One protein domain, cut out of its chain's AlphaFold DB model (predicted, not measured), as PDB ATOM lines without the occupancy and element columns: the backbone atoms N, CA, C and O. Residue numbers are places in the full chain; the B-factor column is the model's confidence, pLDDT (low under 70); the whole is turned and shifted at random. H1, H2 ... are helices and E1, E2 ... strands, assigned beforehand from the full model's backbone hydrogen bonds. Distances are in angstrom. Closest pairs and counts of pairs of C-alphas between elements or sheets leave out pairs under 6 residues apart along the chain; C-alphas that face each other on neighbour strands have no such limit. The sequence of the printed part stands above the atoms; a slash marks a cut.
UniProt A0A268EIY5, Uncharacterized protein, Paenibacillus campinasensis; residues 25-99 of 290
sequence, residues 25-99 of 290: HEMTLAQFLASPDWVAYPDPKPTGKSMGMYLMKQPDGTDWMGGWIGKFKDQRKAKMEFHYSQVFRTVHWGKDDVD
ATOM      1  N   HIS A  25     -69.010 -49.292  74.388       88.94
ATOM      2  CA  HIS A  25     -69.103 -47.985  73.725       88.94
ATOM      3  C   HIS A  25     -69.935 -48.002  72.426       88.94
ATOM      4  O   HIS A  25     -70.247 -46.940  71.896       88.94
ATOM      5  N   GLU A  26     -70.314 -49.182  71.929       89.25
ATOM      6  CA  GLU A  26     -71.170 -49.378  70.747       89.25
ATOM      7  C   GLU A  26     -72.648 -49.593  71.125       89.25
ATOM      8  O   GLU A  26     -73.523 -49.743  70.261       89.25
ATOM      9  N   MET A  27     -72.933 -49.668  72.425       89.25
ATOM     10  CA  MET A  27     -74.271 -49.844  72.967       89.25
ATOM     11  C   MET A  27     -74.833 -48.506  73.432       89.25
ATOM     12  O   MET A  27     -74.124 -47.636  73.922       89.25
ATOM     13  N   THR A  28     -76.149 -48.346  73.337       90.50
ATOM     14  CA  THR A  28     -76.826 -47.318  74.135       90.50
ATOM     15  C   THR A  28     -76.788 -47.704  75.616       90.50
ATOM     16  O   THR A  28     -76.769 -48.891  75.949       90.50
ATOM     17  N   LEU A  29     -76.878 -46.734  76.530       90.12
ATOM     18  CA  LEU A  29     -76.897 -47.011  77.969       90.12
ATOM     19  C   LEU A  29     -78.038 -47.960  78.354       90.12
ATOM     20  O   LEU A  29     -77.845 -48.849  79.177       90.12
ATOM     21  N   ALA A  30     -79.216 -47.807  77.741       88.00
ATOM     22  CA  ALA A  30     -80.343 -48.709  77.967       88.00
ATOM     23  C   ALA A  30     -80.005 -50.157  77.570       88.00
ATOM     24  O   ALA A  30     -80.223 -51.070  78.365       88.00
ATOM     25  N   GLN A  31     -79.401 -50.359  76.392       87.44
ATOM     26  CA  GLN A  31     -78.940 -51.677  75.940       87.44
ATOM     27  C   GLN A  31     -77.864 -52.258  76.868       87.44
ATOM     28  O   GLN A  31     -77.954 -53.419  77.262       87.44
ATOM     29  N   PHE A  32     -76.883 -51.452  77.281       87.62
ATOM     30  CA  PHE A  32     -75.817 -51.896  78.180       87.62
ATOM     31  C   PHE A  32     -76.339 -52.282  79.575       87.62
ATOM     32  O   PHE A  32     -75.921 -53.283  80.167       87.62
ATOM     33  N   LEU A  33     -77.282 -51.507  80.119       86.50
ATOM     34  CA  LEU A  33     -77.909 -51.808  81.405       86.50
ATOM     35  C   LEU A  33     -78.777 -53.067  81.338       86.50
ATOM     36  O   LEU A  33     -78.758 -53.835  82.301       86.50
ATOM     37  N   ALA A  34     -79.470 -53.287  80.218       83.50
ATOM     38  CA  ALA A  34     -80.302 -54.464  79.980       83.50
ATOM     39  C   ALA A  34     -79.499 -55.743  79.694       83.50
ATOM     40  O   ALA A  34     -80.043 -56.827  79.865       83.50
ATOM     41  N   SER A  35     -78.223 -55.646  79.299       79.50
ATOM     42  CA  SER A  35     -77.372 -56.817  79.061       79.50
ATOM     43  C   SER A  35     -77.014 -57.514  80.388       79.50
ATOM     44  O   SER A  35     -76.268 -56.933  81.192       79.50
ATOM     45  N   PRO A  36     -77.538 -58.732  80.647       69.44
ATOM     46  CA  PRO A  36     -77.298 -59.450  81.900       69.44
ATOM     47  C   PRO A  36     -75.874 -60.007  81.986       69.44
ATOM     48  O   PRO A  36     -75.374 -60.232  83.085       69.44
ATOM     49  N   ASP A  37     -75.214 -60.179  80.842       74.38
ATOM     50  CA  ASP A  37     -73.877 -60.760  80.741       74.38
ATOM     51  C   ASP A  37     -72.788 -59.806  81.273       74.38
ATOM     52  O   ASP A  37     -71.758 -60.244  81.786       74.38
ATOM     53  N   TRP A  38     -73.038 -58.490  81.224       80.25
ATOM     54  CA  TRP A  38     -72.186 -57.476  81.850       80.25
ATOM     55  C   TRP A  38     -72.599 -57.245  83.303       80.25
ATOM     56  O   TRP A  38     -73.557 -56.514  83.598       80.25
ATOM     57  N   VAL A  39     -71.830 -57.821  84.224       81.50
ATOM     58  CA  VAL A  39     -72.117 -57.784  85.661       81.50
ATOM     59  C   VAL A  39     -71.073 -56.936  86.378       81.50
ATOM     60  O   VAL A  39     -69.882 -57.240  86.338       81.50
ATOM     61  N   ALA A  40     -71.522 -55.890  87.076       82.69
ATOM     62  CA  ALA A  40     -70.692 -55.225  88.076       82.69
ATOM     63  C   ALA A  40     -70.777 -56.014  89.390       82.69
ATOM     64  O   ALA A  40     -71.880 -56.332  89.828       82.69
ATOM     65  N   TYR A  41     -69.665 -56.323  90.042       81.62
ATOM     66  CA  TYR A  41     -69.674 -56.994  91.346       81.62
ATOM     67  C   TYR A  41     -68.653 -56.354  92.298       81.62
ATOM     68  O   TYR A  41     -67.679 -55.769  91.823       81.62
ATOM     69  N   PRO A  42     -68.867 -56.390  93.626       79.38
ATOM     70  CA  PRO A  42     -67.930 -55.792  94.576       79.38
ATOM     71  C   PRO A  42     -66.542 -56.437  94.485       79.38
ATOM     72  O   PRO A  42     -66.453 -57.649  94.288       79.38
ATOM     73  N   ASP A  43     -65.475 -55.655  94.680       76.06
ATOM     74  CA  ASP A  43     -64.110 -56.189  94.804       76.06
ATOM     75  C   ASP A  43     -64.091 -57.330  95.847       76.06
ATOM     76  O   ASP A  43     -64.453 -57.095  97.006       76.06
ATOM     77  N   PRO A  44     -63.702 -58.565  95.468       74.31
ATOM     78  CA  PRO A  44     -63.719 -59.712  96.369       74.31
ATOM     79  C   PRO A  44     -62.625 -59.644  97.443       74.31
ATOM     80  O   PRO A  44     -62.687 -60.392  98.421       74.31
ATOM     81  N   LYS A  45     -61.609 -58.782  97.281       79.69
ATOM     82  CA  LYS A  45     -60.492 -58.605  98.224       79.69
ATOM     83  C   LYS A  45     -60.182 -57.112  98.439       79.69
ATOM     84  O   LYS A  45     -59.075 -56.664  98.125       79.69
ATOM     85  N   PRO A  46     -61.116 -56.336  99.017       73.06
ATOM     86  CA  PRO A  46     -60.946 -54.898  99.158       73.06
ATOM     87  C   PRO A  46     -59.798 -54.574 100.124       73.06
ATOM     88  O   PRO A  46     -59.832 -54.955 101.295       73.06
ATOM     89  N   THR A  47     -58.788 -53.832  99.665       73.50
ATOM     90  CA  THR A  47     -57.656 -53.379 100.490       73.50
ATOM     91  C   THR A  47     -57.362 -51.899 100.253       73.50
ATOM     92  O   THR A  47     -57.365 -51.410  99.123       73.50
ATOM     93  N   GLY A  48     -57.113 -51.148 101.332       74.44
ATOM     94  CA  GLY A  48     -56.727 -49.733 101.265       74.44
ATOM     95  C   GLY A  48     -57.643 -48.883 100.369       74.44
ATOM     96  O   GLY A  48     -58.783 -48.584 100.726       74.44
ATOM     97  N   LYS A  49     -57.130 -48.483  99.198       62.22
ATOM     98  CA  LYS A  49     -57.829 -47.620  98.230       62.22
ATOM     99  C   LYS A  49     -58.994 -48.311  97.499       62.22
ATOM    100  O   LYS A  49     -59.845 -47.584  96.994       62.22
ATOM    101  N   SER A  50     -59.079 -49.648  97.495       64.12
ATOM    102  CA  SER A  50     -60.138 -50.388  96.788       64.12
ATOM    103  C   SER A  50     -61.416 -50.663  97.582       64.12
ATOM    104  O   SER A  50     -62.384 -51.215  97.058       64.12
ATOM    105  N   MET A  51     -61.469 -50.247  98.848       66.12
ATOM    106  CA  MET A  51     -62.644 -50.467  99.689       66.12
ATOM    107  C   MET A  51     -63.884 -49.749  99.129       66.12
ATOM    108  O   MET A  51     -63.922 -48.516  99.067       66.12
ATOM    109  N   GLY A  52     -64.901 -50.532  98.747       62.91
ATOM    110  CA  GLY A  52     -66.160 -50.058  98.158       62.91
ATOM    111  C   GLY A  52     -66.170 -49.956  96.628       62.91
ATOM    112  O   GLY A  52     -67.099 -49.367  96.082       62.91
ATOM    113  N   MET A  53     -65.151 -50.480  95.943       73.38
ATOM    114  CA  MET A  53     -65.071 -50.473  94.478       73.38
ATOM    115  C   MET A  53     -65.759 -51.696  93.859       73.38
ATOM    116  O   MET A  53     -65.898 -52.739  94.503       73.38
ATOM    117  N   TYR A  54     -66.183 -51.549  92.602       74.88
ATOM    118  CA  TYR A  54     -66.750 -52.628  91.789       74.88
ATOM    119  C   TYR A  54     -65.777 -53.025  90.678       74.88
ATOM    120  O   TYR A  54     -65.063 -52.173  90.150       74.88
ATOM    121  N   LEU A  55     -65.802 -54.305  90.311       77.06
ATOM    122  CA  LEU A  55     -65.184 -54.870  89.115       77.06
ATOM    123  C   LEU A  55     -66.265 -55.156  88.066       77.06
ATOM    124  O   LEU A  55     -67.426 -55.377  88.414       77.06
ATOM    125  N   MET A  56     -65.880 -55.167  86.788       83.94
ATOM    126  CA  MET A  56     -66.764 -55.545  85.682       83.94
ATOM    127  C   MET A  56     -66.367 -56.893  85.113       83.94
ATOM    128  O   MET A  56     -65.214 -57.086  84.727       83.94
ATOM    129  N   LYS A  57     -67.351 -57.781  85.003       81.00
ATOM    130  CA  LYS A  57     -67.233 -59.047  84.291       81.00
ATOM    131  C   LYS A  57     -67.761 -58.895  82.867       81.00
ATOM    132  O   LYS A  57     -68.840 -58.330  82.676       81.00
ATOM    133  N   GLN A  58     -66.986 -59.372  81.901       78.81
ATOM    134  CA  GLN A  58     -67.372 -59.470  80.496       78.81
ATOM    135  C   GLN A  58     -68.383 -60.598  80.261       78.81
ATOM    136  O   GLN A  58     -68.467 -61.518  81.081       78.81
ATOM    137  N   PRO A  59     -69.073 -60.598  79.104       75.50
ATOM    138  CA  PRO A  59     -69.966 -61.684  78.723       75.50
ATOM    139  C   PRO A  59     -69.300 -63.056  78.621       75.50
ATOM    140  O   PRO A  59     -69.919 -64.069  78.928       75.50
ATOM    141  N   ASP A  60     -68.023 -63.098  78.238       77.06
ATOM    142  CA  ASP A  60     -67.220 -64.327  78.188       77.06
ATOM    143  C   ASP A  60     -66.729 -64.792  79.574       77.06
ATOM    144  O   ASP A  60     -66.063 -65.817  79.712       77.06
ATOM    145  N   GLY A  61     -67.076 -64.041  80.619       71.38
ATOM    146  CA  GLY A  61     -66.729 -64.316  81.998       71.38
ATOM    147  C   GLY A  61     -65.343 -63.838  82.421       71.38
ATOM    148  O   GLY A  61     -64.977 -64.069  83.577       71.38
ATOM    149  N   THR A  62     -64.592 -63.165  81.550       75.56
ATOM    150  CA  THR A  62     -63.307 -62.561  81.910       75.56
ATOM    151  C   THR A  62     -63.502 -61.277  82.716       75.56
ATOM    152  O   THR A  62     -64.431 -60.496  82.492       75.56
ATOM    153  N   ASP A  63     -62.617 -61.041  83.682       69.50
ATOM    154  CA  ASP A  63     -62.604 -59.784  84.427       69.50
ATOM    155  C   ASP A  63     -61.984 -58.674  83.572       69.50
ATOM    156  O   ASP A  63     -60.904 -58.833  82.994       69.50
ATOM    157  N   TRP A  64     -62.641 -57.517  83.499       66.94
ATOM    158  CA  TRP A  64     -62.126 -56.388  82.731       66.94
ATOM    159  C   TRP A  64     -61.019 -55.657  83.507       66.94
ATOM    160  O   TRP A  64     -61.282 -54.891  84.444       66.94
ATOM    161  N   MET A  65     -59.758 -55.838  83.092       45.22
ATOM    162  CA  MET A  65     -58.624 -55.084  83.640       45.22
ATOM    163  C   MET A  65     -58.814 -53.573  83.440       45.22
ATOM    164  O   MET A  65     -58.947 -53.075  82.322       45.22
ATOM    165  N   GLY A  66     -58.789 -52.820  84.542       50.19
ATOM    166  CA  GLY A  66     -58.905 -51.356  84.543       50.19
ATOM    167  C   GLY A  66     -60.307 -50.815  84.839       50.19
ATOM    168  O   GLY A  66     -60.485 -49.598  84.834       50.19
ATOM    169  N   GLY A  67     -61.278 -51.687  85.136       48.38
ATOM    170  CA  GLY A  67     -62.635 -51.335  85.562       48.38
ATOM    171  C   GLY A  67     -62.747 -50.974  87.043       48.38
ATOM    172  O   GLY A  67     -63.682 -51.414  87.696       48.38
ATOM    173  N   TRP A  68     -61.804 -50.204  87.585       54.53
ATOM    174  CA  TRP A  68     -61.914 -49.649  88.934       54.53
ATOM    175  C   TRP A  68     -62.965 -48.542  88.928       54.53
ATOM    176  O   TRP A  68     -62.663 -47.362  88.753       54.53
ATOM    177  N   ILE A  69     -64.220 -48.939  89.067       61.91
ATOM    178  CA  ILE A  69     -65.352 -48.025  89.095       61.91
ATOM    179  C   ILE A  69     -65.503 -47.591  90.552       61.91
ATOM    180  O   ILE A  69     -65.403 -48.436  91.441       61.91
ATOM    181  N   GLY A  70     -65.623 -46.277  90.779       58.09
ATOM    182  CA  GLY A  70     -65.519 -45.592  92.076       58.09
ATOM    183  C   GLY A  70     -66.281 -46.205  93.263       58.09
ATOM    184  O   GLY A  70     -66.926 -47.242  93.184       58.09
ATOM    185  N   LYS A  71     -66.209 -45.557  94.429       63.91
ATOM    186  CA  LYS A  71     -66.882 -46.067  95.633       63.91
ATOM    187  C   LYS A  71     -68.404 -45.961  95.489       63.91
ATOM    188  O   LYS A  71     -68.985 -44.930  95.819       63.91
ATOM    189  N   PHE A  72     -69.049 -47.016  95.004       64.12
ATOM    190  CA  PHE A  72     -70.497 -47.074  94.829       64.12
ATOM    191  C   PHE A  72     -71.123 -47.996  95.875       64.12
ATOM    192  O   PHE A  72     -70.526 -48.966  96.324       64.12
ATOM    193  N   LYS A  73     -72.358 -47.690  96.274       61.34
ATOM    194  CA  LYS A  73     -73.190 -48.595  97.088       61.34
ATOM    195  C   LYS A  73     -74.163 -49.417  96.233       61.34
ATOM    196  O   LYS A  73     -74.908 -50.215  96.778       61.34
ATOM    197  N   ASP A  74     -74.170 -49.189  94.918       79.25
ATOM    198  CA  ASP A  74     -75.176 -49.686  93.977       79.25
ATOM    199  C   ASP A  74     -74.521 -50.132  92.661       79.25
ATOM    200  O   ASP A  74     -73.781 -49.372  92.026       79.25
ATOM    201  N   GLN A  75     -74.842 -51.359  92.252       79.75
ATOM    202  CA  GLN A  75     -74.394 -52.002  91.023       79.75
ATOM    203  C   GLN A  75     -74.817 -51.228  89.766       79.75
ATOM    204  O   GLN A  75     -74.039 -51.110  88.814       79.75
ATOM    205  N   ARG A  76     -76.034 -50.666  89.750       83.25
ATOM    206  CA  ARG A  76     -76.559 -49.933  88.590       83.25
ATOM    207  C   ARG A  76     -75.732 -48.679  88.317       83.25
ATOM    208  O   ARG A  76     -75.352 -48.437  87.174       83.25
ATOM    209  N   LYS A  77     -75.399 -47.917  89.365       82.69
ATOM    210  CA  LYS A  77     -74.522 -46.737  89.260       82.69
ATOM    211  C   LYS A  77     -73.126 -47.103  88.760       82.69
ATOM    212  O   LYS A  77     -72.600 -46.397  87.907       82.69
ATOM    213  N   ALA A  78     -72.570 -48.225  89.220       82.00
ATOM    214  CA  ALA A  78     -71.290 -48.713  88.716       82.00
ATOM    215  C   ALA A  78     -71.351 -49.045  87.209       82.00
ATOM    216  O   ALA A  78     -70.492 -48.599  86.450       82.00
ATOM    217  N   LYS A  79     -72.400 -49.737  86.735       86.00
ATOM    218  CA  LYS A  79     -72.585 -49.997  85.291       86.00
ATOM    219  C   LYS A  79     -72.700 -48.700  84.474       86.00
ATOM    220  O   LYS A  79     -72.090 -48.601  83.414       86.00
ATOM    221  N   MET A  80     -73.445 -47.703  84.959       86.81
ATOM    222  CA  MET A  80     -73.584 -46.411  84.268       86.81
ATOM    223  C   MET A  80     -72.243 -45.673  84.133       86.81
ATOM    224  O   MET A  80     -71.916 -45.196  83.047       86.81
ATOM    225  N   GLU A  81     -71.462 -45.609  85.214       85.75
ATOM    226  CA  GLU A  81     -70.143 -44.959  85.229       85.75
ATOM    227  C   GLU A  81     -69.138 -45.686  84.328       85.75
ATOM    228  O   GLU A  81     -68.350 -45.062  83.612       85.75
ATOM    229  N   PHE A  82     -69.182 -47.020  84.325       86.19
ATOM    230  CA  PHE A  82     -68.369 -47.827  83.427       86.19
ATOM    231  C   PHE A  82     -68.684 -47.528  81.966       86.19
ATOM    232  O   PHE A  82     -67.771 -47.247  81.195       86.19
ATOM    233  N   HIS A  83     -69.966 -47.550  81.596       89.38
ATOM    234  CA  HIS A  83     -70.398 -47.264  80.234       89.38
ATOM    235  C   HIS A  83     -69.933 -45.874  79.786       89.38
ATOM    236  O   HIS A  83     -69.280 -45.748  78.750       89.38
ATOM    237  N   TYR A  84     -70.160 -44.852  80.620       90.69
ATOM    238  CA  TYR A  84     -69.643 -43.507  80.374       90.69
ATOM    239  C   TYR A  84     -68.123 -43.504  80.165       90.69
ATOM    240  O   TYR A  84     -67.638 -42.910  79.209       90.69
ATOM    241  N   SER A  85     -67.368 -44.212  81.009       87.69
ATOM    242  CA  SER A  85     -65.909 -44.305  80.902       87.69
ATOM    243  C   SER A  85     -65.444 -44.962  79.600       87.69
ATOM    244  O   SER A  85     -64.430 -44.543  79.042       87.69
ATOM    245  N   GLN A  86     -66.159 -45.972  79.098       87.31
ATOM    246  CA  GLN A  86     -65.837 -46.615  77.818       87.31
ATOM    247  C   GLN A  86     -66.117 -45.684  76.636       87.31
ATOM    248  O   GLN A  86     -65.266 -45.541  75.756       87.31
ATOM    249  N   VAL A  87     -67.257 -44.985  76.646       91.19
ATOM    250  CA  VAL A  87     -67.579 -43.977  75.623       91.19
ATOM    251  C   VAL A  87     -66.559 -42.835  75.661       91.19
ATOM    252  O   VAL A  87     -65.969 -42.503  74.637       91.19
ATOM    253  N   PHE A  88     -66.264 -42.300  76.851       90.50
ATOM    254  CA  PHE A  88     -65.243 -41.273  77.061       90.50
ATOM    255  C   PHE A  88     -63.885 -41.704  76.502       90.50
ATOM    256  O   PHE A  88     -63.267 -40.939  75.770       90.50
ATOM    257  N   ARG A  89     -63.411 -42.917  76.826       87.31
ATOM    258  CA  ARG A  89     -62.106 -43.423  76.364       87.31
ATOM    259  C   ARG A  89     -62.049 -43.577  74.853       87.31
ATOM    260  O   ARG A  89     -61.011 -43.282  74.276       87.31
ATOM    261  N   THR A  90     -63.143 -44.005  74.232       88.69
ATOM    262  CA  THR A  90     -63.223 -44.166  72.774       88.69
ATOM    263  C   THR A  90     -63.035 -42.821  72.076       88.69
ATOM    264  O   THR A  90     -62.134 -42.689  71.249       88.69
ATOM    265  N   VAL A  91     -63.771 -41.789  72.515       88.94
ATOM    266  CA  VAL A  91     -63.605 -40.417  72.006       88.94
ATOM    267  C   VAL A  91     -62.209 -39.873  72.343       88.94
ATOM    268  O   VAL A  91     -61.511 -39.370  71.471       88.94
ATOM    269  N   HIS A  92     -61.759 -40.014  73.595       87.06
ATOM    270  CA  HIS A  92     -60.473 -39.496  74.080       87.06
ATOM    271  C   HIS A  92     -59.254 -40.141  73.407       87.06
ATOM    272  O   HIS A  92     -58.199 -39.522  73.320       87.06
ATOM    273  N   TRP A  93     -59.332 -41.400  72.986       83.06
ATOM    274  CA  TRP A  93     -58.232 -42.059  72.277       83.06
ATOM    275  C   TRP A  93     -58.293 -41.855  70.765       83.06
ATOM    276  O   TRP A  93     -57.363 -42.268  70.082       83.06
ATOM    277  N   GLY A  94     -59.363 -41.245  70.243       72.62
ATOM    278  CA  GLY A  94     -59.518 -40.978  68.815       72.62
ATOM    279  C   GLY A  94     -59.465 -42.235  67.943       72.62
ATOM    280  O   GLY A  94     -59.116 -42.130  66.771       72.62
ATOM    281  N   LYS A  95     -59.755 -43.416  68.511       69.81
ATOM    282  CA  LYS A  95     -59.632 -44.702  67.808       69.81
ATOM    283  C   LYS A  95     -60.771 -44.903  66.818       69.81
ATOM    284  O   LYS A  95     -60.508 -45.154  65.649       69.81
ATOM    285  N   ASP A  96     -62.000 -44.687  67.280       69.94
ATOM    286  CA  ASP A  96     -63.228 -44.925  66.524       69.94
ATOM    287  C   ASP A  96     -64.241 -43.802  66.774       69.94
ATOM    288  O   ASP A  96     -64.203 -43.135  67.813       69.94
ATOM    289  N   ASP A  97     -65.150 -43.590  65.818       83.56
ATOM    290  CA  ASP A  97     -66.313 -42.733  66.045       83.56
ATOM    291  C   ASP A  97     -67.355 -43.482  66.863       83.56
ATOM    292  O   ASP A  97     -67.748 -44.600  66.528       83.56
ATOM    293  N   VAL A  98     -67.844 -42.835  67.915       88.62
ATOM    294  CA  VAL A  98     -68.984 -43.351  68.662       88.62
ATOM    295  C   VAL A  98     -70.261 -42.988  67.904       88.62
ATOM    296  O   VAL A  98     -70.428 -41.845  67.464       88.62
ATOM    297  N   ASP A  99     -71.174 -43.956  67.772       89.94
ATOM    298  CA  ASP A  99     -72.474 -43.758  67.125       89.94
ATOM    299  C   ASP A  99     -73.210 -42.549  67.750       89.94
ATOM    300  O   ASP A  99     -73.330 -42.467  68.983       89.94
TER     301      ASP A  99
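This is residues 25 to 99 of the 290 residues of an uncharacterized protein of Paenibacillus campinasensis (UniProt A0A268EIY5). A small two-stranded hairpin, E1 and E2, has the first part of one long helix, H2, packed on it, and the short helix H1 packs on that same part of H2. The printed part has 75 residues, under half in named elements, in the order H1, E1, E2, H2; the sheet is antiparallel and the class mixed. It is compact, with a radius of gyration of the C-alphas of 12.6 A and spans of 37 by 25 by 21 A.

E1 is residues 39 to 42 and E2 residues 54 to 57. H2, residues 75 to 93, is 26.7 A long, from C-alpha 75 at (-74.394, -52.002, 91.023) to C-alpha 93 at (-58.232, -42.059, 72.277). H1 is residues 29 to 34.

The hairpin's antiparallel strands stand at 146 degrees, with N 41 and O 55 2.9 A apart, within hydrogen-bond range. The closest C-alphas of E1 and H2, Ala 40 and Gln 75, are 5.7 A apart. H1 touches H2 at residues 76 to 83 alone, closest at the C-alphas of Leu 33 and Lys 79, 6.8 A. They run opposite ways at a steep tilt of 43 degrees. H1 and E2 are apart. In H1 and H2 every O i to N i+4 pair is within hydrogen-bond range.

The farthest C-alphas, Gly 48 and Asp 99, are 38.1 A apart. The printed part has no cut. The links E1 to E2 and E2 to H2 are long. The pLDDT is under 70 at residues 36, 49 to 52, 63 to 73 and 95 to 96.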